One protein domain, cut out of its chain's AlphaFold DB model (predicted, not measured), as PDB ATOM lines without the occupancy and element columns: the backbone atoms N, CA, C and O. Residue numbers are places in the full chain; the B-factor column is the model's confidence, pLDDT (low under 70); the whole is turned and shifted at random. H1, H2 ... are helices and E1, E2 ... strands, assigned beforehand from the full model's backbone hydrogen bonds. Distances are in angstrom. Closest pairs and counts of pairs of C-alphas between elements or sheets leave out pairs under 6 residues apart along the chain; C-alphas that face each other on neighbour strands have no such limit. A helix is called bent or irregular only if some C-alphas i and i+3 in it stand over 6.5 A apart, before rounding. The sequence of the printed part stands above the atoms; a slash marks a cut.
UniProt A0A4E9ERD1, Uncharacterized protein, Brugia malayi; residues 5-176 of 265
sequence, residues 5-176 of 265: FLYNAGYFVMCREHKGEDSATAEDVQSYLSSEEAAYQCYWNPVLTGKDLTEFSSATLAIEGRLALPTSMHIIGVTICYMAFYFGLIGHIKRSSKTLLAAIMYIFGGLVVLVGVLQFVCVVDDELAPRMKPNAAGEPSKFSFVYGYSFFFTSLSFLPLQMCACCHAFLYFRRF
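Overview. This is residues 5 to 176 of the 265 residues of an uncharacterized protein of Brugia malayi (UniProt A0A4E9ERD1). A long, lean rod: H3 and H4 make a long helical hairpin, and H6 runs beside H4, the three forming an up-and-down bundle in which H4 is in the middle. Near one end a small three-stranded sheet sits beside the first part of H3, and residues 22 to 28 stick out from it. The 172 printed residues, with six named helices and three named strands, run E1 E2 H1 E3 H2 H3 H4 H5 H6; the sheet is E1 - E2 - E3, antiparallel, and the class is mostly helix. The whole is loose, with a radius of gyration of the C-alphas of 22.3 A and spans of 75 by 36 by 33 A.

Arrangement. E1, residues 5 to 9, and E2, residues 13 to 19, are an antiparallel hairpin at 160 degrees, with N 6 and O 17 at 2.8 A. H1, residues 26 to 29, touches no helix. E3, residues 41 to 44, is antiparallel to E2 at 162 degrees, with N 16 and O 41 at 2.9 A. H2, residues 46 to 49, touches H3, residues 54 to 93, which meets it with residues 61 to 68 alone; the closest C-alphas, of Val 47 and Gly 65, are 6.4 A apart. H3 is on the sheet but at the sheet's level, with a height of 2.3 A; the closest C-alphas of E1 and H3, of Ala 9 and Thr 60, are 7.3 A apart. The hub is H4, residues 98 to 128, which touches H3 at a shallow tilt of 11 degrees, opposite ways, closest at the C-alphas of Gly 77 and Gly 109, 4.3 A. H5, residues 149 to 156, only just touches H4, with 3 pairs of C-alphas within 8 A, closest at Val 117 and Ser 155, 6.1 A. H6, residues 158 to 175, touches H4 at a shallow tilt of 13 degrees, opposite ways, closest at the C-alphas of Ala 103 and Ala 165, 4.4 A. Every O i to N i+4 pair is within hydrogen-bond range in H4, H5 and H6, and 30 of 36 in H3; H1 and H2 are too short for such a pair.

Along the chain. E1 begins at C-alpha 5, (-19.586, -117.132, -13.804), and E2 is 19.4 A long. H3 begins at C-alpha 54, (-5.474, -119.652, -18.056), and is 53.1 A long; it is irregular, with C-alphas 56 and 59 9.2 A apart, and has a kink of 57 degrees near residue 61. H4 is 44.4 A long, and H6, 25.7 A long, ends at C-alpha 175, (3.961, -75.634, 18.637).

Size, cuts and confidence. The two C-alphas farthest apart, of Asp 28 and Phe 176, are 75.7 A apart. The printed part has no cut. The long links are H1 to E3 and H4 to H5, the latter residues 129 to 148. The mean pLDDT of the printed part is 82.9, and residues 20 to 39, 134 to 142 and 176 are under 70.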
ATOM      1  N   PHE A   5     -20.574-117.114 -14.881       79.94
ATOM      2  CA  PHE A   5     -19.586-117.132 -13.804       79.94
ATOM      3  C   PHE A   5     -19.289-115.712 -13.320       79.94
ATOM      4  O   PHE A   5     -19.017-114.816 -14.123       79.94
ATOM      5  N   LEU A   6     -19.309-115.519 -12.004       83.19
ATOM      6  CA  LEU A   6     -18.915-114.279 -11.347       83.19
ATOM      7  C   LEU A   6     -17.468-114.405 -10.853       83.19
ATOM      8  O   LEU A   6     -17.105-115.400 -10.225       83.19
ATOM      9  N   TYR A   7     -16.644-113.393 -11.125       84.81
ATOM     10  CA  TYR A   7     -15.230-113.366 -10.743       84.81
ATOM     11  C   TYR A   7     -14.957-112.189  -9.807       84.81
ATOM     12  O   TYR A   7     -15.031-111.029 -10.210       84.81
ATOM     13  N   ASN A   8     -14.602-112.495  -8.562       88.19
ATOM     14  CA  ASN A   8     -14.186-111.526  -7.556       88.19
ATOM     15  C   ASN A   8     -12.654-111.497  -7.502       88.19
ATOM     16  O   ASN A   8     -12.038-112.373  -6.896       88.19
ATOM     17  N   ALA A   9     -12.035-110.505  -8.147       85.44
ATOM     18  CA  ALA A   9     -10.581-110.341  -8.191       85.44
ATOM     19  C   ALA A   9     -10.102-109.230  -7.240       85.44
ATOM     20  O   ALA A   9     -10.595-108.100  -7.280       85.44
ATOM     21  N   GLY A  10      -9.116-109.545  -6.400       87.25
ATOM     22  CA  GLY A  10      -8.316-108.577  -5.648       87.25
ATOM     23  C   GLY A  10      -6.841-108.657  -6.052       87.25
ATOM     24  O   GLY A  10      -6.454-109.501  -6.846       87.25
ATOM     25  N   TYR A  11      -5.976-107.819  -5.471       86.81
ATOM     26  CA  TYR A  11      -4.545-107.824  -5.825       86.81
ATOM     27  C   TYR A  11      -3.829-109.165  -5.585       86.81
ATOM     28  O   TYR A  11      -2.879-109.489  -6.296       86.81
ATOM     29  N   PHE A  12      -4.258-109.929  -4.578       87.44
ATOM     30  CA  PHE A  12      -3.543-111.116  -4.089       87.44
ATOM     31  C   PHE A  12      -4.274-112.438  -4.335       87.44
ATOM     32  O   PHE A  12      -3.632-113.487  -4.334       87.44
ATOM     33  N   VAL A  13      -5.595-112.400  -4.509       88.94
ATOM     34  CA  VAL A  13      -6.472-113.572  -4.605       88.94
ATOM     35  C   VAL A  13      -7.607-113.245  -5.570       88.94
ATOM     36  O   VAL A  13      -8.215-112.177  -5.456       88.94
ATOM     37  N   MET A  14      -7.920-114.188  -6.455       87.31
ATOM     38  CA  MET A  14      -9.171-114.219  -7.211       87.31
ATOM     39  C   MET A  14     -10.040-115.382  -6.750       87.31
ATOM     40  O   MET A  14      -9.534-116.459  -6.435       87.31
ATOM     41  N   CYS A  15     -11.351-115.170  -6.753       88.00
ATOM     42  CA  CYS A  15     -12.341-116.198  -6.472       88.00
ATOM     43  C   CYS A  15     -13.411-116.232  -7.568       88.00
ATOM     44  O   CYS A  15     -13.828-115.180  -8.062       88.00
ATOM     45  N   ARG A  16     -13.865-117.435  -7.930       86.38
ATOM     46  CA  ARG A  16     -14.956-117.674  -8.884       86.38
ATOM     47  C   ARG A  16     -16.161-118.255  -8.161       86.38
ATOM     48  O   ARG A  16     -16.018-119.135  -7.315       86.38
ATOM     49  N   GLU A  17     -17.336-117.797  -8.561       84.50
ATOM     50  CA  GLU A  17     -18.634-118.299  -8.123       84.50
ATOM     51  C   GLU A  17     -19.499-118.586  -9.359       84.50
ATOM     52  O   GLU A  17     -19.506-117.804 -10.315       84.50
ATOM     53  N   HIS A  18     -20.210-119.714  -9.375       80.38
ATOM     54  CA  HIS A  18     -21.180-120.008 -10.427       80.38
ATOM     55  C   HIS A  18     -22.528-119.374 -10.074       80.38
ATOM     56  O   HIS A  18     -23.139-119.733  -9.067       80.38
ATOM     57  N   LYS A  19     -23.028-118.467 -10.919       73.12
ATOM     58  CA  LYS A  19     -24.367-117.903 -10.761       73.12
ATOM     59  C   LYS A  19     -25.356-118.726 -11.582       73.12
ATOM     60  O   LYS A  19     -25.502-118.514 -12.784       73.12
ATOM     61  N   GLY A  20     -26.034-119.657 -10.910       61.78
ATOM     62  CA  GLY A  20     -27.203-120.329 -11.473       61.78
ATOM     63  C   GLY A  20     -28.297-119.315 -11.812       61.78
ATOM     64  O   GLY A  20     -28.454-118.308 -11.119       61.78
ATOM     65  N   GLU A  21     -29.026-119.562 -12.894       60.12
ATOM     66  CA  GLU A  21     -30.220-118.794 -13.234       60.12
ATOM     67  C   GLU A  21     -31.433-119.445 -12.555       60.12
ATOM     68  O   GLU A  21     -31.597-120.656 -12.648       60.12
ATOM     69  N   ASP A  22     -32.297-118.661 -11.902       52.47
ATOM     70  CA  ASP A  22     -33.491-119.154 -11.186       52.47
ATOM     71  C   ASP A  22     -34.619-119.657 -12.125       52.47
ATOM     72  O   ASP A  22     -35.782-119.770 -11.729       52.47
ATOM     73  N   SER A  23     -34.318-119.923 -13.399       48.75
ATOM     74  CA  SER A  23     -35.266-120.480 -14.361       48.75
ATOM     75  C   SER A  23     -35.417-121.993 -14.154       48.75
ATOM     76  O   SER A  23     -34.454-122.706 -13.879       48.75
ATOM     77  N   ALA A  24     -36.639-122.515 -14.311       47.59
ATOM     78  CA  ALA A  24     -37.006-123.914 -14.021       47.59
ATOM     79  C   ALA A  24     -36.320-124.984 -14.912       47.59
ATOM     80  O   ALA A  24     -36.679-126.154 -14.876       47.59
ATOM     81  N   THR A  25     -35.335-124.580 -15.714       47.59
ATOM     82  CA  THR A  25     -34.397-125.416 -16.476       47.59
ATOM     83  C   THR A  25     -33.057-125.637 -15.753       47.59
ATOM     84  O   THR A  25     -32.188-126.329 -16.277       47.59
ATOM     85  N   ALA A  26     -32.856-125.051 -14.566       48.41
ATOM     86  CA  ALA A  26     -31.604-125.138 -13.810       48.41
ATOM     87  C   ALA A  26     -31.268-126.554 -13.301       48.41
ATOM     88  O   ALA A  26     -30.087-126.880 -13.161       48.41
ATOM     89  N   GLU A  27     -32.277-127.402 -13.063       50.41
ATOM     90  CA  GLU A  27     -32.084-128.780 -12.582       50.41
ATOM     91  C   GLU A  27     -31.265-129.634 -13.571       50.41
ATOM     92  O   GLU A  27     -30.416-130.415 -13.141       50.41
ATOM     93  N   ASP A  28     -31.415-129.411 -14.884       51.12
ATOM     94  CA  ASP A  28     -30.631-130.114 -15.911       51.12
ATOM     95  C   ASP A  28     -29.171-129.631 -15.968       51.12
ATOM     96  O   ASP A  28     -28.266-130.438 -16.170       51.12
ATOM     97  N   VAL A  29     -28.885-128.339 -15.758       53.16
ATOM     98  CA  VAL A  29     -27.505-127.806 -15.859       53.16
ATOM     99  C   VAL A  29     -26.666-128.170 -14.630       53.16
ATOM    100  O   VAL A  29     -25.491-128.522 -14.765       53.16
ATOM    101  N   GLN A  30     -27.283-128.177 -13.444       53.25
ATOM    102  CA  GLN A  30     -26.656-128.628 -12.196       53.25
ATOM    103  C   GLN A  30     -26.246-130.117 -12.246       53.25
ATOM    104  O   GLN A  30     -25.398-130.539 -11.465       53.25
ATOM    105  N   SER A  31     -26.818-130.906 -13.166       50.94
ATOM    106  CA  SER A  31     -26.475-132.324 -13.363       50.94
ATOM    107  C   SER A  31     -25.247-132.572 -14.258       50.94
ATOM    108  O   SER A  31     -24.668-133.657 -14.195       50.94
ATOM    109  N   TYR A  32     -24.822-131.581 -15.057       53.25
ATOM    110  CA  TYR A  32     -23.662-131.690 -15.958       53.25
ATOM    111  C   TYR A  32     -22.401-130.980 -15.449       53.25
ATOM    112  O   TYR A  32     -21.299-131.375 -15.827       53.25
ATOM    113  N   LEU A  33     -22.539-129.954 -14.605       59.66
ATOM    114  CA  LEU A  33     -21.405-129.371 -13.883       59.66
ATOM    115  C   LEU A  33     -21.073-130.235 -12.666       59.66
ATOM    116  O   LEU A  33     -21.956-130.547 -11.866       59.66
ATOM    117  N   SER A  34     -19.796-130.586 -12.482       58.19
ATOM    118  CA  SER A  34     -19.385-131.245 -11.241       58.19
ATOM    119  C   SER A  34     -19.675-130.329 -10.048       58.19
ATOM    120  O   SER A  34     -19.433-129.121 -10.104       58.19
ATOM    121  N   SER A  35     -20.128-130.904  -8.930       57.75
ATOM    122  CA  SER A  35     -20.343-130.155  -7.682       57.75
ATOM    123  C   SER A  35     -19.057-129.459  -7.186       57.75
ATOM    124  O   SER A  35     -19.130-128.447  -6.495       57.75
ATOM    125  N   GLU A  36     -17.873-129.937  -7.599       58.81
ATOM    126  CA  GLU A  36     -16.598-129.237  -7.378       58.81
ATOM    127  C   GLU A  36     -16.398-128.003  -8.273       58.81
ATOM    128  O   GLU A  36     -15.792-127.032  -7.828       58.81
ATOM    129  N   GLU A  37     -16.884-128.002  -9.518       60.66
ATOM    130  CA  GLU A  37     -16.691-126.897 -10.474       60.66
ATOM    131  C   GLU A  37     -17.638-125.721 -10.218       60.66
ATOM    132  O   GLU A  37     -17.261-124.565 -10.451       60.66
ATOM    133  N   ALA A  38     -18.840-126.028  -9.720       61.16
ATOM    134  CA  ALA A  38     -19.825-125.058  -9.247       61.16
ATOM    135  C   ALA A  38     -19.494-124.492  -7.850       61.16
ATOM    136  O   ALA A  38     -20.061-123.471  -7.455       61.16
ATOM    137  N   ALA A  39     -18.585-125.126  -7.101       66.56
ATOM    138  CA  ALA A  39     -18.166-124.653  -5.787       66.56
ATOM    139  C   ALA A  39     -17.393-123.324  -5.863       66.56
ATOM    140  O   ALA A  39     -16.723-123.008  -6.846       66.56
ATOM    141  N   TYR A  40     -17.450-122.554  -4.774       78.75
ATOM    142  CA  TYR A  40     -16.678-121.324  -4.619       78.75
ATOM    143  C   TYR A  40     -15.179-121.644  -4.522       78.75
ATOM    144  O   TYR A  40     -14.706-122.172  -3.512       78.75
ATOM    145  N   GLN A  41     -14.427-121.327  -5.577       83.56
ATOM    146  CA  GLN A  41     -12.997-121.630  -5.688       83.56
ATOM    147  C   GLN A  41     -12.176-120.341  -5.653       83.56
ATOM    148  O   GLN A  41     -12.432-119.424  -6.433       83.56
ATOM    149  N   CYS A  42     -11.161-120.287  -4.786       87.88
ATOM    150  CA  CYS A  42     -10.224-119.167  -4.682       87.88
ATOM    151  C   CYS A  42      -8.787-119.609  -4.962       87.88
ATOM    152  O   CYS A  42      -8.303-120.580  -4.376       87.88
ATOM    153  N   TYR A  43      -8.078-118.829  -5.772       85.69
ATOM    154  CA  TYR A  43      -6.668-119.030  -6.088       85.69
ATOM    155  C   TYR A  43      -5.867-117.759  -5.809       85.69
ATOM    156  O   TYR A  43      -6.331-116.640  -6.025       85.69
ATOM    157  N   TRP A  44      -4.643-117.938  -5.315       85.25
ATOM    158  CA  TRP A  44      -3.682-116.848  -5.175       85.25
ATOM    159  C   TRP A  44      -3.238-116.345  -6.546       85.25
ATOM    160  O   TRP A  44      -3.093-117.141  -7.476       85.25
ATOM    161  N   ASN A  45      -2.975-115.040  -6.636       83.94
ATOM    162  CA  ASN A  45      -2.516-114.388  -7.856       83.94
ATOM    163  C   ASN A  45      -1.302-115.163  -8.436       83.94
ATOM    164  O   ASN A  45      -0.318-115.412  -7.719       83.94
ATOM    165  N   PRO A  46      -1.346-115.577  -9.712       81.75
ATOM    166  CA  PRO A  46      -0.292-116.368 -10.333       81.75
ATOM    167  C   PRO A  46       1.039-115.627 -10.465       81.75
ATOM    168  O   PRO A  46       2.074-116.286 -10.467       81.75
ATOM    169  N   VAL A  47       1.055-114.289 -10.430       79.75
ATOM    170  CA  VAL A  47       2.291-113.488 -10.306       79.75
ATOM    171  C   VAL A  47       3.073-113.839  -9.027       79.75
ATOM    172  O   VAL A  47       4.294-113.710  -8.994       79.75
ATOM    173  N   LEU A  48       2.390-114.316  -7.979       77.94
ATOM    174  CA  LEU A  48       2.996-114.746  -6.712       77.94
ATOM    175  C   LEU A  48       3.256-116.257  -6.648       77.94
ATOM    176  O   LEU A  48       4.154-116.691  -5.931       77.94
ATOM    177  N   THR A  49       2.454-117.058  -7.358       80.06
ATOM    178  CA  THR A  49       2.423-118.526  -7.195       80.06
ATOM    179  C   THR A  49       3.065-119.288  -8.360       80.06
ATOM    180  O   THR A  49       3.387-120.464  -8.207       80.06
ATOM    181  N   GLY A  50       3.234-118.658  -9.527       77.19
ATOM    182  CA  GLY A  50       3.797-119.279 -10.732       77.19
ATOM    183  C   GLY A  50       2.944-120.399 -11.344       77.19
ATOM    184  O   GLY A  50       3.483-121.256 -12.033       77.19
ATOM    185  N   LYS A  51       1.636-120.436 -11.053       78.94
ATOM    186  CA  LYS A  51       0.694-121.441 -11.575       78.94
ATOM    187  C   LYS A  51      -0.095-120.873 -12.747       78.94
ATOM    188  O   LYS A  51      -0.703-119.818 -12.597       78.94
ATOM    189  N   ASP A  52      -0.166-121.591 -13.858       80.06
ATOM    190  CA  ASP A  52      -0.992-121.175 -14.990       80.06
ATOM    191  C   ASP A  52      -2.479-121.412 -14.692       80.06
ATOM    192  O   ASP A  52      -2.938-122.542 -14.553       80.06
ATOM    193  N   LEU A  53      -3.237-120.318 -14.586       79.31
ATOM    194  CA  LEU A  53      -4.686-120.306 -14.328       79.31
ATOM    195  C   LEU A  53      -5.481-119.855 -15.570       79.31
ATOM    196  O   LEU A  53      -6.608-119.369 -15.475       79.31
ATOM    197  N   THR A  54      -4.893-120.029 -16.756       78.00
ATOM    198  CA  THR A  54      -5.474-119.652 -18.056       78.00
ATOM    199  C   THR A  54      -6.794-120.376 -18.340       78.00
ATOM    200  O   THR A  54      -7.705-119.773 -18.903       78.00
ATOM    201  N   GLU A  55      -6.919-121.633 -17.897       71.62
ATOM    202  CA  GLU A  55      -8.152-122.432 -17.979       71.62
ATOM    203  C   GLU A  55      -9.252-121.933 -17.023       71.62
ATOM    204  O   GLU A  55     -10.433-122.181 -17.248       71.62
ATOM    205  N   PHE A  56      -8.882-121.195 -15.970       73.19
ATOM    206  CA  PHE A  56      -9.808-120.677 -14.962       73.19
ATOM    207  C   PHE A  56     -10.360-119.292 -15.329       73.19
ATOM    208  O   PHE A  56     -11.564-119.070 -15.214       73.19
ATOM    209  N   SER A  57      -9.501-118.366 -15.777       75.88
ATOM    210  CA  SER A  57      -9.910-117.099 -16.406       75.88
ATOM    211  C   SER A  57      -8.744-116.416 -17.129       75.88
ATOM    212  O   SER A  57      -7.928-115.721 -16.521       75.88
ATOM    213  N   SER A  58      -8.702-116.524 -18.459       79.38
ATOM    214  CA  SER A  58      -7.724-115.810 -19.295       79.38
ATOM    215  C   SER A  58      -7.891-114.280 -19.274       79.38
ATOM    216  O   SER A  58      -6.935-113.547 -19.525       79.38
ATOM    217  N   ALA A  59      -9.093-113.778 -18.964       76.94
ATOM    218  CA  ALA A  59      -9.369-112.345 -18.872       76.94
ATOM    219  C   ALA A  59      -8.864-111.743 -17.557       76.94
ATOM    220  O   ALA A  59      -8.144-110.745 -17.577       76.94
ATOM    221  N   THR A  60      -9.184-112.379 -16.425       78.94
ATOM    222  CA  THR A  60      -8.722-111.943 -15.099       78.94
ATOM    223  C   THR A  60      -7.200-112.042 -14.997       78.94
ATOM    224  O   THR A  60      -6.563-111.111 -14.513       78.94
ATOM    225  N   LEU A  61      -6.607-113.106 -15.553       82.38
ATOM    226  CA  LEU A  61      -5.158-113.328 -15.580       82.38
ATOM    227  C   LEU A  61      -4.375-112.187 -16.256       82.38
ATOM    228  O   LEU A  61      -3.351-111.743 -15.736       82.38
ATOM    229  N   ALA A  62      -4.860-111.686 -17.397       81.62
ATOM    230  CA  ALA A  62      -4.222-110.577 -18.113       81.62
ATOM    231  C   ALA A  62      -4.239-109.271 -17.294       81.62
ATOM    232  O   ALA A  62      -3.234-108.555 -17.230       81.62
ATOM    233  N   ILE A  63      -5.359-109.003 -16.614       83.62
ATOM    234  CA  ILE A  63      -5.515-107.861 -15.706       83.62
ATOM    235  C   ILE A  63      -4.556-108.011 -14.516       83.62
ATOM    236  O   ILE A  63      -3.763-107.108 -14.252       83.62
ATOM    237  N   GLU A  64      -4.555-109.163 -13.836       83.31
ATOM    238  CA  GLU A  64      -3.695-109.436 -12.674       83.31
ATOM    239  C   GLU A  64      -2.196-109.297 -12.979       83.31
ATOM    240  O   GLU A  64      -1.460-108.715 -12.175       83.31
ATOM    241  N   GLY A  65      -1.752-109.741 -14.160       83.25
ATOM    242  CA  GLY A  65      -0.371-109.570 -14.616       83.25
ATOM    243  C   GLY A  65       0.049-108.099 -14.723       83.25
ATOM    244  O   GLY A  65       1.129-107.723 -14.260       83.25
ATOM    245  N   ARG A  66      -0.816-107.233 -15.268       87.25
ATOM    246  CA  ARG A  66      -0.553-105.781 -15.367       87.25
ATOM    247  C   ARG A  66      -0.762-105.044 -14.037       87.25
ATOM    248  O   ARG A  66      -0.143-104.001 -13.810       87.25
ATOM    249  N   LEU A  67      -1.568-105.594 -13.128       89.25
ATOM    250  CA  LEU A  67      -1.825-105.061 -11.783       89.25
ATOM    251  C   LEU A  67      -0.621-105.145 -10.829       89.25
ATOM    252  O   LEU A  67      -0.613-104.448  -9.810       89.25
ATOM    253  N   ALA A  68       0.414-105.932 -11.140       87.88
ATOM    254  CA  ALA A  68       1.614-106.043 -10.305       87.88
ATOM    255  C   ALA A  68       2.281-104.676 -10.025       87.88
ATOM    256  O   ALA A  68       2.659-104.383  -8.887       87.88
ATOM    257  N   LEU A  69       2.352-103.798 -11.035       89.94
ATOM    258  CA  LEU A  69       2.915-102.447 -10.902       89.94
ATOM    259  C   LEU A  69       2.119-101.556  -9.923       89.94
ATOM    260  O   LEU A  69       2.718-101.139  -8.925       89.94
ATOM    261  N   PRO A  70       0.805-101.285 -10.103       92.75
ATOM    262  CA  PRO A  70       0.036-100.519  -9.118       92.75
ATOM    263  C   PRO A  70      -0.009-101.185  -7.736       92.75
ATOM    264  O   PRO A  70      -0.009-100.475  -6.732       92.75
ATOM    265  N   THR A  71       0.026-102.520  -7.647       91.81
ATOM    266  CA  THR A  71       0.130-103.234  -6.358       91.81
ATOM    267  C   THR A  71       1.421-102.864  -5.624       91.81
ATOM    268  O   THR A  71       1.382-102.484  -4.452       91.81
ATOM    269  N   SER A  72       2.568-102.912  -6.312       92.19
ATOM    270  CA  SER A  72       3.860-102.531  -5.722       92.19
ATOM    271  C   SER A  72       3.883-101.071  -5.251       92.19
ATOM    272  O   SER A  72       4.331-100.796  -4.137       92.19
ATOM    273  N   MET A  73       3.316-100.149  -6.040       93.88
ATOM    274  CA  MET A  73       3.206 -98.733  -5.674       93.88
ATOM    275  C   MET A  73       2.335 -98.542  -4.431       93.88
ATOM    276  O   MET A  73       2.738 -97.829  -3.516       93.88
ATOM    277  N   HIS A  74       1.196 -99.234  -4.330       94.81
ATOM    278  CA  HIS A  74       0.367 -99.210  -3.123       94.81
ATOM    279  C   HIS A  74       1.122 -99.701  -1.881       94.81
ATOM    280  O   HIS A  74       1.070 -99.041  -0.844       94.81
ATOM    281  N   ILE A  75       1.862-100.811  -1.973       94.88
ATOM    282  CA  ILE A  75       2.655-101.341  -0.850       94.88
ATOM    283  C   ILE A  75       3.731-100.328  -0.415       94.88
ATOM    284  O   ILE A  75       3.892-100.065   0.782       94.88
ATOM    285  N   ILE A  76       4.430 -99.704  -1.366       96.38
ATOM    286  CA  ILE A  76       5.436 -98.663  -1.089       96.38
ATOM    287  C   ILE A  76       4.782 -97.423  -0.453       96.38
ATOM    288  O   ILE A  76       5.254 -96.929   0.571       96.38
ATOM    289  N   GLY A  77       3.660 -96.942  -0.991       96.50
ATOM    290  CA  GLY A  77       2.934 -95.792  -0.444       96.50
ATOM    291  C   GLY A  77       2.426 -96.034   0.982       96.50
ATOM    292  O   GLY A  77       2.669 -95.220   1.874       96.50
ATOM    293  N   VAL A  78       1.808 -97.194   1.232       95.81
ATOM    294  CA  VAL A  78       1.302 -97.585   2.559       95.81
ATOM    295  C   VAL A  78       2.438 -97.743   3.572       95.81
ATOM    296  O   VAL A  78       2.314 -97.254   4.694       95.81
ATOM    297  N   THR A  79       3.567 -98.355   3.198       97.06
ATOM    298  CA  THR A  79       4.725 -98.483   4.107       97.06
ATOM    299  C   THR A  79       5.354 -97.128   4.445       97.06
ATOM    300  O   THR A  79       5.719 -96.899   5.602       97.06
ATOM    301  N   ILE A  80       5.394 -96.178   3.504       96.81
ATOM    302  CA  ILE A  80       5.818 -94.793   3.774       96.81
ATOM    303  C   ILE A  80       4.838 -94.090   4.726       96.81
ATOM    304  O   ILE A  80       5.274 -93.476   5.703       96.81
ATOM    305  N   CYS A  81       3.524 -94.209   4.505       96.50
ATOM    306  CA  CYS A  81       2.504 -93.648   5.401       96.50
ATOM    307  C   CYS A  81       2.535 -94.274   6.807       96.50
ATOM    308  O   CYS A  81       2.338 -93.573   7.802       96.50
ATOM    309  N   TYR A  82       2.841 -95.568   6.911       96.44
ATOM    310  CA  TYR A  82       3.054 -96.260   8.183       96.44
ATOM    311  C   TYR A  82       4.271 -95.686   8.918       96.44
ATOM    312  O   TYR A  82       4.154 -95.260  10.066       96.44
ATOM    313  N   MET A  83       5.421 -95.547   8.250       96.38
ATOM    314  CA  MET A  83       6.597 -94.890   8.837       96.38
ATOM    315  C   MET A  83       6.314 -93.427   9.230       96.38
ATOM    316  O   MET A  83       6.784 -92.962  10.274       96.38
ATOM    317  N   ALA A  84       5.503 -92.705   8.447       96.06
ATOM    318  CA  ALA A  84       5.075 -91.341   8.758       96.06
ATOM    319  C   ALA A  84       4.286 -91.272  10.074       96.06
ATOM    320  O   ALA A  84       4.551 -90.383  10.887       96.06
ATOM    321  N   PHE A  85       3.413 -92.249  10.345       95.06
ATOM    322  CA  PHE A  85       2.706 -92.363  11.622       95.06
ATOM    323  C   PHE A  85       3.672 -92.477  12.813       95.06
ATOM    324  O   PHE A  85       3.554 -91.717  13.778       95.06
ATOM    325  N   TYR A  86       4.687 -93.350  12.735       94.94
ATOM    326  CA  TYR A  86       5.680 -93.508  13.810       94.94
ATOM    327  C   TYR A  86       6.489 -92.233  14.057       94.94
ATOM    328  O   TYR A  86       6.613 -91.793  15.206       94.94
ATOM    329  N   PHE A  87       7.016 -91.592  13.008       93.00
ATOM    330  CA  PHE A  87       7.738 -90.326  13.174       93.00
ATOM    331  C   PHE A  87       6.824 -89.192  13.657       93.00
ATOM    332  O   PHE A  87       7.273 -88.339  14.431       93.00
ATOM    333  N   GLY A  88       5.547 -89.211  13.271       92.00
ATOM    334  CA  GLY A  88       4.522 -88.279  13.729       92.00
ATOM    335  C   GLY A  88       4.261 -88.413  15.226       92.00
ATOM    336  O   GLY A  88       4.340 -87.419  15.953       92.00
ATOM    337  N   LEU A  89       4.044 -89.641  15.705       92.50
ATOM    338  CA  LEU A  89       3.828 -89.962  17.116       92.50
ATOM    339  C   LEU A  89       5.063 -89.633  17.971       92.50
ATOM    340  O   LEU A  89       4.963 -88.889  18.951       92.50
ATOM    341  N   ILE A  90       6.248 -90.106  17.566       91.25
ATOM    342  CA  ILE A  90       7.517 -89.824  18.258       91.25
ATOM    343  C   ILE A  90       7.799 -88.317  18.274       91.25
ATOM    344  O   ILE A  90       8.225 -87.776  19.297       91.25
ATOM    345  N   GLY A  91       7.549 -87.623  17.162       88.25
ATOM    346  CA  GLY A  91       7.687 -86.174  17.063       88.25
ATOM    347  C   GLY A  91       6.720 -85.427  17.982       88.25
ATOM    348  O   GLY A  91       7.120 -84.441  18.608       88.25
ATOM    349  N   HIS A  92       5.472 -85.893  18.093       87.81
ATOM    350  CA  HIS A  92       4.463 -85.270  18.943       87.81
ATOM    351  C   HIS A  92       4.783 -85.443  20.435       87.81
ATOM    352  O   HIS A  92       4.695 -84.463  21.181       87.81
ATOM    353  N   ILE A  93       5.218 -86.640  20.849       88.00
ATOM    354  CA  ILE A  93       5.633 -86.943  22.230       88.00
ATOM    355  C   ILE A  93       6.915 -86.181  22.589       88.00
ATOM    356  O   ILE A  93       6.929 -85.407  23.544       88.00
ATOM    357  N   LYS A  94       7.984 -86.320  21.791       84.19
ATOM    358  CA  LYS A  94       9.297 -85.699  22.070       84.19
ATOM    359  C   LYS A  94       9.376 -84.206  21.707       84.19
ATOM    360  O   LYS A  94      10.476 -83.668  21.662       84.19
ATOM    361  N   ARG A  95       8.243 -83.555  21.390       77.19
ATOM    362  CA  ARG A  95       8.139 -82.156  20.909       77.19
ATOM    363  C   ARG A  95       9.247 -81.789  19.906       77.19
ATOM    364  O   ARG A  95       9.942 -80.796  20.068       77.19
ATOM    365  N   SER A  96       9.427 -82.620  18.879       79.75
ATOM    366  CA  SER A  96      10.572 -82.565  17.959       79.75
ATOM    367  C   SER A  96      10.148 -82.222  16.523       79.75
ATOM    368  O   SER A  96       9.023 -82.513  16.103       79.75
ATOM    369  N   SER A  97      11.084 -81.680  15.735       79.06
ATOM    370  CA  SER A  97      10.933 -81.385  14.296       79.06
ATOM    371  C   SER A  97      10.580 -82.604  13.430       79.06
ATOM    372  O   SER A  97      10.127 -82.445  12.301       79.06
ATOM    373  N   LYS A  98      10.681 -83.823  13.977       85.38
ATOM    374  CA  LYS A  98      10.192 -85.075  13.365       85.38
ATOM    375  C   LYS A  98       8.703 -85.034  12.976       85.38
ATOM    376  O   LYS A  98       8.298 -85.757  12.076       85.38
ATOM    377  N   THR A  99       7.907 -84.159  13.598       89.50
ATOM    378  CA  THR A  99       6.514 -83.885  13.186       89.50
ATOM    379  C   THR A  99       6.398 -83.285  11.782       89.50
ATOM    380  O   THR A  99       5.472 -83.640  11.057       89.50
ATOM    381  N   LEU A 100       7.340 -82.428  11.370       89.25
ATOM    382  CA  LEU A 100       7.388 -81.877  10.013       89.25
ATOM    383  C   LEU A 100       7.825 -82.944   9.000       89.25
ATOM    384  O   LEU A 100       7.219 -83.062   7.941       89.25
ATOM    385  N   LEU A 101       8.820 -83.768   9.353       91.31
ATOM    386  CA  LEU A 101       9.232 -84.916   8.535       91.31
ATOM    387  C   LEU A 101       8.057 -85.877   8.296       91.31
ATOM    388  O   LEU A 101       7.822 -86.283   7.162       91.31
ATOM    389  N   ALA A 102       7.279 -86.183   9.337       94.25
ATOM    390  CA  ALA A 102       6.071 -86.995   9.217       94.25
ATOM    391  C   ALA A 102       5.039 -86.384   8.254       94.25
ATOM    392  O   ALA A 102       4.507 -87.100   7.414       94.25
ATOM    393  N   ALA A 103       4.796 -85.067   8.317       94.38
ATOM    394  CA  ALA A 103       3.906 -84.388   7.373       94.38
ATOM    395  C   ALA A 103       4.387 -84.528   5.916       94.38
ATOM    396  O   ALA A 103       3.590 -84.856   5.040       94.38
ATOM    397  N   ILE A 104       5.689 -84.347   5.664       94.19
ATOM    398  CA  ILE A 104       6.291 -84.502   4.328       94.19
ATOM    399  C   ILE A 104       6.140 -85.945   3.824       94.19
ATOM    400  O   ILE A 104       5.737 -86.154   2.680       94.19
ATOM    401  N   MET A 105       6.406 -86.944   4.672       95.56
ATOM    402  CA  MET A 105       6.247 -88.349   4.283       95.56
ATOM    403  C   MET A 105       4.781 -88.750   4.080       95.56
ATOM    404  O   MET A 105       4.513 -89.569   3.208       95.56
ATOM    405  N   TYR A 106       3.826 -88.161   4.809       96.75
ATOM    406  CA  TYR A 106       2.400 -88.363   4.531       96.75
ATOM    407  C   TYR A 106       1.985 -87.802   3.168       96.75
ATOM    408  O   TYR A 106       1.235 -88.471   2.463       96.75
ATOM    409  N   ILE A 107       2.494 -86.628   2.771       96.06
ATOM    410  CA  ILE A 107       2.252 -86.073   1.427       96.06
ATOM    411  C   ILE A 107       2.837 -87.012   0.368       96.06
ATOM    412  O   ILE A 107       2.131 -87.417  -0.549       96.06
ATOM    413  N   PHE A 108       4.106 -87.407   0.506       96.06
ATOM    414  CA  PHE A 108       4.764 -88.264  -0.481       96.06
ATOM    415  C   PHE A 108       4.118 -89.658  -0.572       96.06
ATOM    416  O   PHE A 108       3.757 -90.092  -1.662       96.06
ATOM    417  N   GLY A 109       3.902 -90.335   0.559       96.19
ATOM    418  CA  GLY A 109       3.242 -91.643   0.600       96.19
ATOM    419  C   GLY A 109       1.794 -91.591   0.102       96.19
ATOM    420  O   GLY A 109       1.384 -92.462  -0.659       96.19
ATOM    421  N   GLY A 110       1.050 -90.531   0.438       96.00
ATOM    422  CA  GLY A 110      -0.300 -90.296  -0.072       96.00
ATOM    423  C   GLY A 110      -0.333 -90.108  -1.590       96.00
ATOM    424  O   GLY A 110      -1.168 -90.713  -2.256       96.00
ATOM    425  N   LEU A 111       0.603 -89.340  -2.157       96.00
ATOM    426  CA  LEU A 111       0.736 -89.190  -3.611       96.00
ATOM    427  C   LEU A 111       1.110 -90.512  -4.299       96.00
ATOM    428  O   LEU A 111       0.556 -90.814  -5.352       96.00
ATOM    429  N   VAL A 112       1.987 -91.327  -3.702       96.38
ATOM    430  CA  VAL A 112       2.324 -92.665  -4.227       96.38
ATOM    431  C   VAL A 112       1.103 -93.598  -4.207       96.38
ATOM    432  O   VAL A 112       0.859 -94.289  -5.195       96.38
ATOM    433  N   VAL A 113       0.294 -93.577  -3.139       95.94
ATOM    434  CA  VAL A 113      -0.993 -94.300  -3.086       95.94
ATOM    435  C   VAL A 113      -1.946 -93.800  -4.175       95.94
ATOM    436  O   VAL A 113      -2.482 -94.612  -4.921       95.94
ATOM    437  N   LEU A 114      -2.116 -92.483  -4.328       95.88
ATOM    438  CA  LEU A 114      -2.994 -91.897  -5.348       95.88
ATOM    439  C   LEU A 114      -2.578 -92.301  -6.772       95.88
ATOM    440  O   LEU A 114      -3.428 -92.684  -7.570       95.88
ATOM    441  N   VAL A 115      -1.278 -92.263  -7.084       95.88
ATOM    442  CA  VAL A 115      -0.750 -92.740  -8.374       95.88
ATOM    443  C   VAL A 115      -1.010 -94.239  -8.548       95.88
ATOM    444  O   VAL A 115      -1.443 -94.648  -9.619       95.88
ATOM    445  N   GLY A 116      -0.847 -95.052  -7.497       95.00
ATOM    446  CA  GLY A 116      -1.214 -96.473  -7.510       95.00
ATOM    447  C   GLY A 116      -2.687 -96.721  -7.859       95.00
ATOM    448  O   GLY A 116      -2.979 -97.590  -8.684       95.00
ATOM    449  N   VAL A 117      -3.610 -95.937  -7.288       95.00
ATOM    450  CA  VAL A 117      -5.052 -95.995  -7.597       95.00
ATOM    451  C   VAL A 117      -5.315 -95.608  -9.052       95.00
ATOM    452  O   VAL A 117      -6.030 -96.320  -9.754       95.00
ATOM    453  N   LEU A 118      -4.717 -94.513  -9.529       94.81
ATOM    454  CA  LEU A 118      -4.891 -94.051 -10.910       94.81
ATOM    455  C   LEU A 118      -4.346 -95.071 -11.921       94.81
ATOM    456  O   LEU A 118      -5.034 -95.398 -12.883       94.81
ATOM    457  N   GLN A 119      -3.163 -95.646 -11.678       94.44
ATOM    458  CA  GLN A 119      -2.619 -96.713 -12.524       94.44
ATOM    459  C   GLN A 119      -3.487 -97.976 -12.509       94.44
ATOM    460  O   GLN A 119      -3.594 -98.629 -13.543       94.44
ATOM    461  N   PHE A 120      -4.112 -98.323 -11.378       93.25
ATOM    462  CA  PHE A 120      -5.066 -99.433 -11.327       93.25
ATOM    463  C   PHE A 120      -6.270 -99.180 -12.239       93.25
ATOM    464  O   PHE A 120      -6.581-100.047 -13.049       93.25
ATOM    465  N   VAL A 121      -6.890 -97.994 -12.164       92.94
ATOM    466  CA  VAL A 121      -8.012 -97.626 -13.046       92.94
ATOM    467  C   VAL A 121      -7.586 -97.690 -14.513       92.94
ATOM    468  O   VAL A 121      -8.219 -98.396 -15.286       92.94
ATOM    469  N   CYS A 122      -6.461 -97.067 -14.884       93.00
ATOM    470  CA  CYS A 122      -5.983 -97.100 -16.270       93.00
ATOM    471  C   CYS A 122      -5.703 -98.524 -16.782       93.00
ATOM    472  O   CYS A 122      -6.024 -98.827 -17.924       93.00
ATOM    473  N   VAL A 123      -5.117 -99.411 -15.967       91.31
ATOM    474  CA  VAL A 123      -4.858-100.806 -16.376       91.31
ATOM    475  C   VAL A 123      -6.157-101.597 -16.539       91.31
ATOM    476  O   VAL A 123      -6.277-102.382 -17.478       91.31
ATOM    477  N   VAL A 124      -7.120-101.399 -15.637       89.19
ATOM    478  CA  VAL A 124      -8.438-102.043 -15.704       89.19
ATOM    479  C   VAL A 124      -9.204-101.559 -16.939       89.19
ATOM    480  O   VAL A 124      -9.712-102.387 -17.695       89.19
ATOM    481  N   ASP A 125      -9.213-100.252 -17.202       90.00
ATOM    482  CA  ASP A 125      -9.853 -99.664 -18.380       90.00
ATOM    483  C   ASP A 125      -9.168-100.111 -19.688       90.00
ATOM    484  O   ASP A 125      -9.860-100.520 -20.621       90.00
ATOM    485  N   ASP A 126      -7.829-100.127 -19.755       89.75
ATOM    486  CA  ASP A 126      -7.064-100.611 -20.920       89.75
ATOM    487  C   ASP A 126      -7.405-102.068 -21.291       89.75
ATOM    488  O   ASP A 126      -7.489-102.408 -22.473       89.75
ATOM    489  N   GLU A 127      -7.562-102.944 -20.294       86.81
ATOM    490  CA  GLU A 127      -7.826-104.374 -20.500       86.81
ATOM    491  C   GLU A 127      -9.303-104.690 -20.753       86.81
ATOM    492  O   GLU A 127      -9.611-105.642 -21.480       86.81
ATOM    493  N   LEU A 128     -10.225-103.925 -20.162       82.06
ATOM    494  CA  LEU A 128     -11.664-104.166 -20.271       82.06
ATOM    495  C   LEU A 128     -12.317-103.406 -21.427       82.06
ATOM    496  O   LEU A 128     -13.195-103.966 -22.081       82.06
ATOM    497  N   ALA A 129     -11.888-102.183 -21.752       82.75
ATOM    498  CA  ALA A 129     -12.492-101.396 -22.830       82.75
ATOM    499  C   ALA A 129     -12.474-102.090 -24.213       82.75
ATOM    500  O   ALA A 129     -13.428-101.904 -24.972       82.75
ATOM    501  N   PRO A 130     -11.472-102.918 -24.585       78.38
ATOM    502  CA  PRO A 130     -11.543-103.741 -25.793       78.38
ATOM    503  C   PRO A 130     -12.556-104.891 -25.690       78.38
ATOM    504  O   PRO A 130     -13.187-105.226 -26.689       78.38
ATOM    505  N   ARG A 131     -12.730-105.477 -24.496       74.50
ATOM    506  CA  ARG A 131     -13.588-106.651 -24.222       74.50
ATOM    507  C   ARG A 131     -15.064-106.283 -24.007       74.50
ATOM    508  O   ARG A 131     -15.948-107.111 -24.209       74.50
ATOM    509  N   MET A 132     -15.329-105.037 -23.613       73.25
ATOM    510  CA  MET A 132     -16.667-104.483 -23.373       73.25
ATOM    511  C   MET A 132     -17.298-103.821 -24.610       73.25
ATOM    512  O   MET A 132     -18.450-103.391 -24.552       73.25
ATOM    513  N   LYS A 133     -16.580-103.725 -25.737       73.44
ATOM    514  CA  LYS A 133     -17.154-103.202 -26.988       73.44
ATOM    515  C   LYS A 133     -18.246-104.144 -27.521       73.44
ATOM    516  O   LYS A 133     -18.075-105.359 -27.427       73.44
ATOM    517  N   PRO A 134     -19.337-103.612 -28.106       64.50
ATOM    518  CA  PRO A 134     -20.304-104.432 -28.828       64.50
ATOM    519  C   PRO A 134     -19.607-105.218 -29.939       64.50
ATOM    520  O   PRO A 134     -18.732-104.682 -30.628       64.50
ATOM    521  N   ASN A 135     -20.013-106.472 -30.136       66.06
ATOM    522  CA  ASN A 135     -19.551-107.254 -31.280       66.06
ATOM    523  C   ASN A 135     -19.982-106.574 -32.591       66.06
ATOM    524  O   ASN A 135     -20.954-105.820 -32.623       66.06
ATOM    525  N   ALA A 136     -19.325-106.899 -33.709       64.56
ATOM    526  CA  ALA A 136     -19.689-106.365 -35.030       64.56
ATOM    527  C   ALA A 136     -21.147-106.675 -35.456       64.56
ATOM    528  O   ALA A 136     -21.666-106.036 -36.365       64.56
ATOM    529  N   ALA A 137     -21.807-107.624 -34.781       65.12
ATOM    530  CA  ALA A 137     -23.225-107.959 -34.929       65.12
ATOM    531  C   ALA A 137     -24.194-107.042 -34.140       65.12
ATOM    532  O   ALA A 137     -25.404-107.205 -34.252       65.12
ATOM    533  N   GLY A 138     -23.696-106.095 -33.335       62.75
ATOM    534  CA  GLY A 138     -24.515-105.189 -32.513       62.75
ATOM    535  C   GLY A 138     -25.034-105.786 -31.198       62.75
ATOM    536  O   GLY A 138     -25.730-105.103 -30.450       62.75
ATOM    537  N   GLU A 139     -24.686-107.037 -30.896       62.97
ATOM    538  CA  GLU A 139     -25.043-107.712 -29.646       62.97
ATOM    539  C   GLU A 139     -24.358-107.061 -28.425       62.97
ATOM    540  O   GLU A 139     -23.215-106.590 -28.535       62.97
ATOM    541  N   PRO A 140     -25.022-107.036 -27.249       61.81
ATOM    542  CA  PRO A 140     -24.423-106.531 -26.017       61.81
ATOM    543  C   PRO A 140     -23.180-107.344 -25.633       61.81
ATOM    544  O   PRO A 140     -23.098-108.544 -25.896       61.81
ATOM    545  N   SER A 141     -22.208-106.693 -24.986       68.19
ATOM    546  CA  SER A 141     -20.997-107.379 -24.523       68.19
ATOM    547  C   SER A 141     -21.343-108.551 -23.602       68.19
ATOM    548  O   SER A 141     -22.106-108.401 -22.648       68.19
ATOM    549  N   LYS A 142     -20.713-109.705 -23.851       68.44
ATOM    550  CA  LYS A 142     -20.805-110.898 -22.995       68.44
ATOM    551  C   LYS A 142     -20.130-110.707 -21.622       68.44
ATOM    552  O   LYS A 142     -20.242-111.575 -20.764       68.44
ATOM    553  N   PHE A 143     -19.445-109.581 -21.400       72.94
ATOM    554  CA  PHE A 143     -18.747-109.263 -20.157       72.94
ATOM    555  C   PHE A 143     -19.251-107.954 -19.542       72.94
ATOM    556  O   PHE A 143     -19.349-106.924 -20.204       72.94
ATOM    557  N   SER A 144     -19.502-107.990 -18.235       78.81
ATOM    558  CA  SER A 144     -19.786-106.818 -17.405       78.81
ATOM    559  C   SER A 144     -18.814-106.789 -16.230       78.81
ATOM    560  O   SER A 144     -18.423-107.841 -15.721       78.81
ATOM    561  N   PHE A 145     -18.415-105.592 -15.808       83.19
ATOM    562  CA  PHE A 145     -17.457-105.377 -14.730       83.19
ATOM    563  C   PHE A 145     -17.933-104.252 -13.809       83.19
ATOM    564  O   PHE A 145     -18.462-103.240 -14.270       83.19
ATOM    565  N   VAL A 146     -17.729-104.430 -12.503       87.69
ATOM    566  CA  VAL A 146     -18.099-103.465 -11.462       87.69
ATOM    567  C   VAL A 146     -16.983-103.415 -10.420       87.69
ATOM    568  O   VAL A 146     -16.513-104.450  -9.952       87.69
ATOM    569  N   TYR A 147     -16.575-102.210 -10.020       90.00
ATOM    570  CA  TYR A 147     -15.606-102.023  -8.941       90.00
ATOM    571  C   TYR A 147     -16.207-102.396  -7.573       90.00
ATOM    572  O   TYR A 147     -17.281-101.923  -7.205       90.00
ATOM    573  N   GLY A 148     -15.496-103.208  -6.786       89.56
ATOM    574  CA  GLY A 148     -15.915-103.580  -5.428       89.56
ATOM    575  C   GLY A 148     -15.671-102.487  -4.377       89.56
ATOM    576  O   GLY A 148     -14.824-101.611  -4.549       89.56
ATOM    577  N   TYR A 149     -16.353-102.574  -3.228       91.94
ATOM    578  CA  TYR A 149     -16.235-101.601  -2.126       91.94
ATOM    579  C   TYR A 149     -14.791-101.331  -1.677       91.94
ATOM    580  O   TYR A 149     -14.434-100.185  -1.406       91.94
ATOM    581  N   SER A 150     -13.935-102.357  -1.653       92.19
ATOM    582  CA  SER A 150     -12.518-102.238  -1.284       92.19
ATOM    583  C   SER A 150     -11.746-101.247  -2.166       92.19
ATOM    584  O   SER A 150     -10.889-100.519  -1.664       92.19
ATOM    585  N   PHE A 151     -12.075-101.162  -3.462       92.00
ATOM    586  CA  PHE A 151     -11.487-100.177  -4.375       92.00
ATOM    587  C   PHE A 151     -11.904 -98.746  -4.008       92.00
ATOM    588  O   PHE A 151     -11.051 -97.859  -3.936       92.00
ATOM    589  N   PHE A 152     -13.185 -98.519  -3.705       93.81
ATOM    590  CA  PHE A 152     -13.669 -97.207  -3.267       93.81
ATOM    591  C   PHE A 152     -13.028 -96.774  -1.944       93.81
ATOM    592  O   PHE A 152     -12.553 -95.646  -1.847       93.81
ATOM    593  N   PHE A 153     -12.922 -97.669  -0.953       94.25
ATOM    594  CA  PHE A 153     -12.210 -97.369   0.298       94.25
ATOM    595  C   PHE A 153     -10.729 -97.041   0.069       94.25
ATOM    596  O   PHE A 153     -10.213 -96.099   0.671       94.25
ATOM    597  N   THR A 154     -10.057 -97.764  -0.832       92.56
ATOM    598  CA  THR A 154      -8.648 -97.507  -1.178       92.56
ATOM    599  C   THR A 154      -8.497 -96.143  -1.858       92.56
ATOM    600  O   THR A 154      -7.669 -95.337  -1.438       92.56
ATOM    601  N   SER A 155      -9.368 -95.831  -2.819       92.75
ATOM    602  CA  SER A 155      -9.407 -94.545  -3.530       92.75
ATOM    603  C   SER A 155      -9.676 -93.364  -2.591       92.75
ATOM    604  O   SER A 155      -9.003 -92.337  -2.656       92.75
ATOM    605  N   LEU A 156     -10.627 -93.522  -1.665       94.00
ATOM    606  CA  LEU A 156     -10.977 -92.497  -0.680       94.00
ATOM    607  C   LEU A 156      -9.916 -92.325   0.416       94.00
ATOM    608  O   LEU A 156      -9.872 -91.261   1.034       94.00
ATOM    609  N   SER A 157      -9.038 -93.314   0.644       94.06
ATOM    610  CA  SER A 157      -8.008 -93.273   1.699       94.06
ATOM    611  C   SER A 157      -6.985 -92.140   1.538       94.06
ATOM    612  O   SER A 157      -6.412 -91.682   2.529       94.06
ATOM    613  N   PHE A 158      -6.813 -91.609   0.323       92.81
ATOM    614  CA  PHE A 158      -5.970 -90.439   0.071       92.81
ATOM    615  C   PHE A 158      -6.436 -89.192   0.849       92.81
ATOM    616  O   PHE A 158      -5.610 -88.437   1.367       92.81
ATOM    617  N   LEU A 159      -7.751 -88.993   0.998       94.44
ATOM    618  CA  LEU A 159      -8.318 -87.820   1.671       94.44
ATOM    619  C   LEU A 159      -7.918 -87.730   3.161       94.44
ATOM    620  O   LEU A 159      -7.343 -86.708   3.548       94.44
ATOM    621  N   PRO A 160      -8.137 -88.754   4.018       94.81
ATOM    622  CA  PRO A 160      -7.677 -88.708   5.404       94.81
ATOM    623  C   PRO A 160      -6.147 -88.675   5.526       94.81
ATOM    624  O   PRO A 160      -5.650 -88.022   6.442       94.81
ATOM    625  N   LEU A 161      -5.382 -89.283   4.606       94.00
ATOM    626  CA  LEU A 161      -3.915 -89.154   4.593       94.00
ATOM    627  C   LEU A 161      -3.476 -87.692   4.393       94.00
ATOM    628  O   LEU A 161      -2.625 -87.193   5.135       94.00
ATOM    629  N   GLN A 162      -4.104 -86.978   3.456       94.00
ATOM    630  CA  GLN A 162      -3.818 -85.564   3.218       94.00
ATOM    631  C   GLN A 162      -4.279 -84.674   4.388       94.00
ATOM    632  O   GLN A 162      -3.565 -83.743   4.774       94.00
ATOM    633  N   MET A 163      -5.415 -84.987   5.021       95.31
ATOM    634  CA  MET A 163      -5.850 -84.310   6.250       95.31
ATOM    635  C   MET A 163      -4.863 -84.530   7.406       95.31
ATOM    636  O   MET A 163      -4.524 -83.575   8.107       95.31
ATOM    637  N   CYS A 164      -4.325 -85.743   7.571       93.88
ATOM    638  CA  CYS A 164      -3.268 -86.034   8.542       93.88
ATOM    639  C   CYS A 164      -2.000 -85.208   8.278       93.88
ATOM    640  O   CYS A 164      -1.461 -84.619   9.218       93.88
ATOM    641  N   ALA A 165      -1.553 -85.090   7.021       94.75
ATOM    642  CA  ALA A 165      -0.421 -84.231   6.663       94.75
ATOM    643  C   ALA A 165      -0.655 -82.762   7.062       94.75
ATOM    644  O   ALA A 165       0.194 -82.152   7.721       94.75
ATOM    645  N   CYS A 166      -1.829 -82.213   6.729       93.56
ATOM    646  CA  CYS A 166      -2.226 -80.852   7.090       93.56
ATOM    647  C   CYS A 166      -2.266 -80.648   8.614       93.56
ATOM    648  O   CYS A 166      -1.718 -79.668   9.120       93.56
ATOM    649  N   CYS A 167      -2.838 -81.596   9.362       91.75
ATOM    650  CA  CYS A 167      -2.863 -81.572  10.825       91.75
ATOM    651  C   CYS A 167      -1.452 -81.614  11.433       91.75
ATOM    652  O   CYS A 167      -1.149 -80.814  12.320       91.75
ATOM    653  N   HIS A 168      -0.561 -82.483  10.943       91.12
ATOM    654  CA  HIS A 168       0.827 -82.544  11.413       91.12
ATOM    655  C   HIS A 168       1.591 -81.238  11.145       91.12
ATOM    656  O   HIS A 168       2.269 -80.736  12.047       91.12
ATOM    657  N   ALA A 169       1.436 -80.647   9.956       89.88
ATOM    658  CA  ALA A 169       2.034 -79.356   9.621       89.88
ATOM    659  C   ALA A 169       1.474 -78.217  10.498       89.88
ATOM    660  O   ALA A 169       2.237 -77.444  11.079       89.88
ATOM    661  N   PHE A 170       0.152 -78.139  10.668       88.75
ATOM    662  CA  PHE A 170      -0.506 -77.125  11.498       88.75
ATOM    663  C   PHE A 170      -0.091 -77.211  12.974       88.75
ATOM    664  O   PHE A 170       0.254 -76.195  13.587       88.75
ATOM    665  N   LEU A 171      -0.055 -78.421  13.542       86.19
ATOM    666  CA  LEU A 171       0.410 -78.656  14.911       86.19
ATOM    667  C   LEU A 171       1.890 -78.287  15.081       86.19
ATOM    668  O   LEU A 171       2.250 -77.702  16.105       86.19
ATOM    669  N   TYR A 172       2.736 -78.562  14.084       84.62
ATOM    670  CA  TYR A 172       4.129 -78.112  14.070       84.62
ATOM    671  C   TYR A 172       4.223 -76.575  14.078       84.62
ATOM    672  O   TYR A 172       4.853 -76.002  14.972       84.62
ATOM    673  N   PHE A 173       3.530 -75.887  13.164       82.88
ATOM    674  CA  PHE A 173       3.566 -74.423  13.080       82.88
ATOM    675  C   PHE A 173       3.021 -73.721  14.333       82.88
ATOM    676  O   PHE A 173       3.568 -72.675  14.702       82.88
ATOM    677  N   ARG A 174       2.008 -74.301  15.001       82.81
ATOM    678  CA  ARG A 174       1.478 -73.823  16.294       82.81
ATOM    679  C   ARG A 174       2.409 -74.096  17.475       82.81
ATOM    680  O   ARG A 174       2.470 -73.271  18.381       82.81
ATOM    681  N   ARG A 175       3.101 -75.242  17.504       75.94
ATOM    682  CA  ARG A 175       3.961 -75.634  18.637       75.94
ATOM    683  C   ARG A 175       5.283 -74.863  18.683       75.94
ATOM    684  O   ARG A 175       5.802 -74.659  19.776       75.94
ATOM    685  N   PHE A 176       5.793 -74.414  17.540       67.06
ATOM    686  CA  PHE A 176       7.006 -73.596  17.450       67.06
ATOM    687  C   PHE A 176       6.666 -72.162  17.002       67.06
ATOM    688  O   PHE A 176       6.885 -71.824  15.844       67.06
TER     689      PHE A 176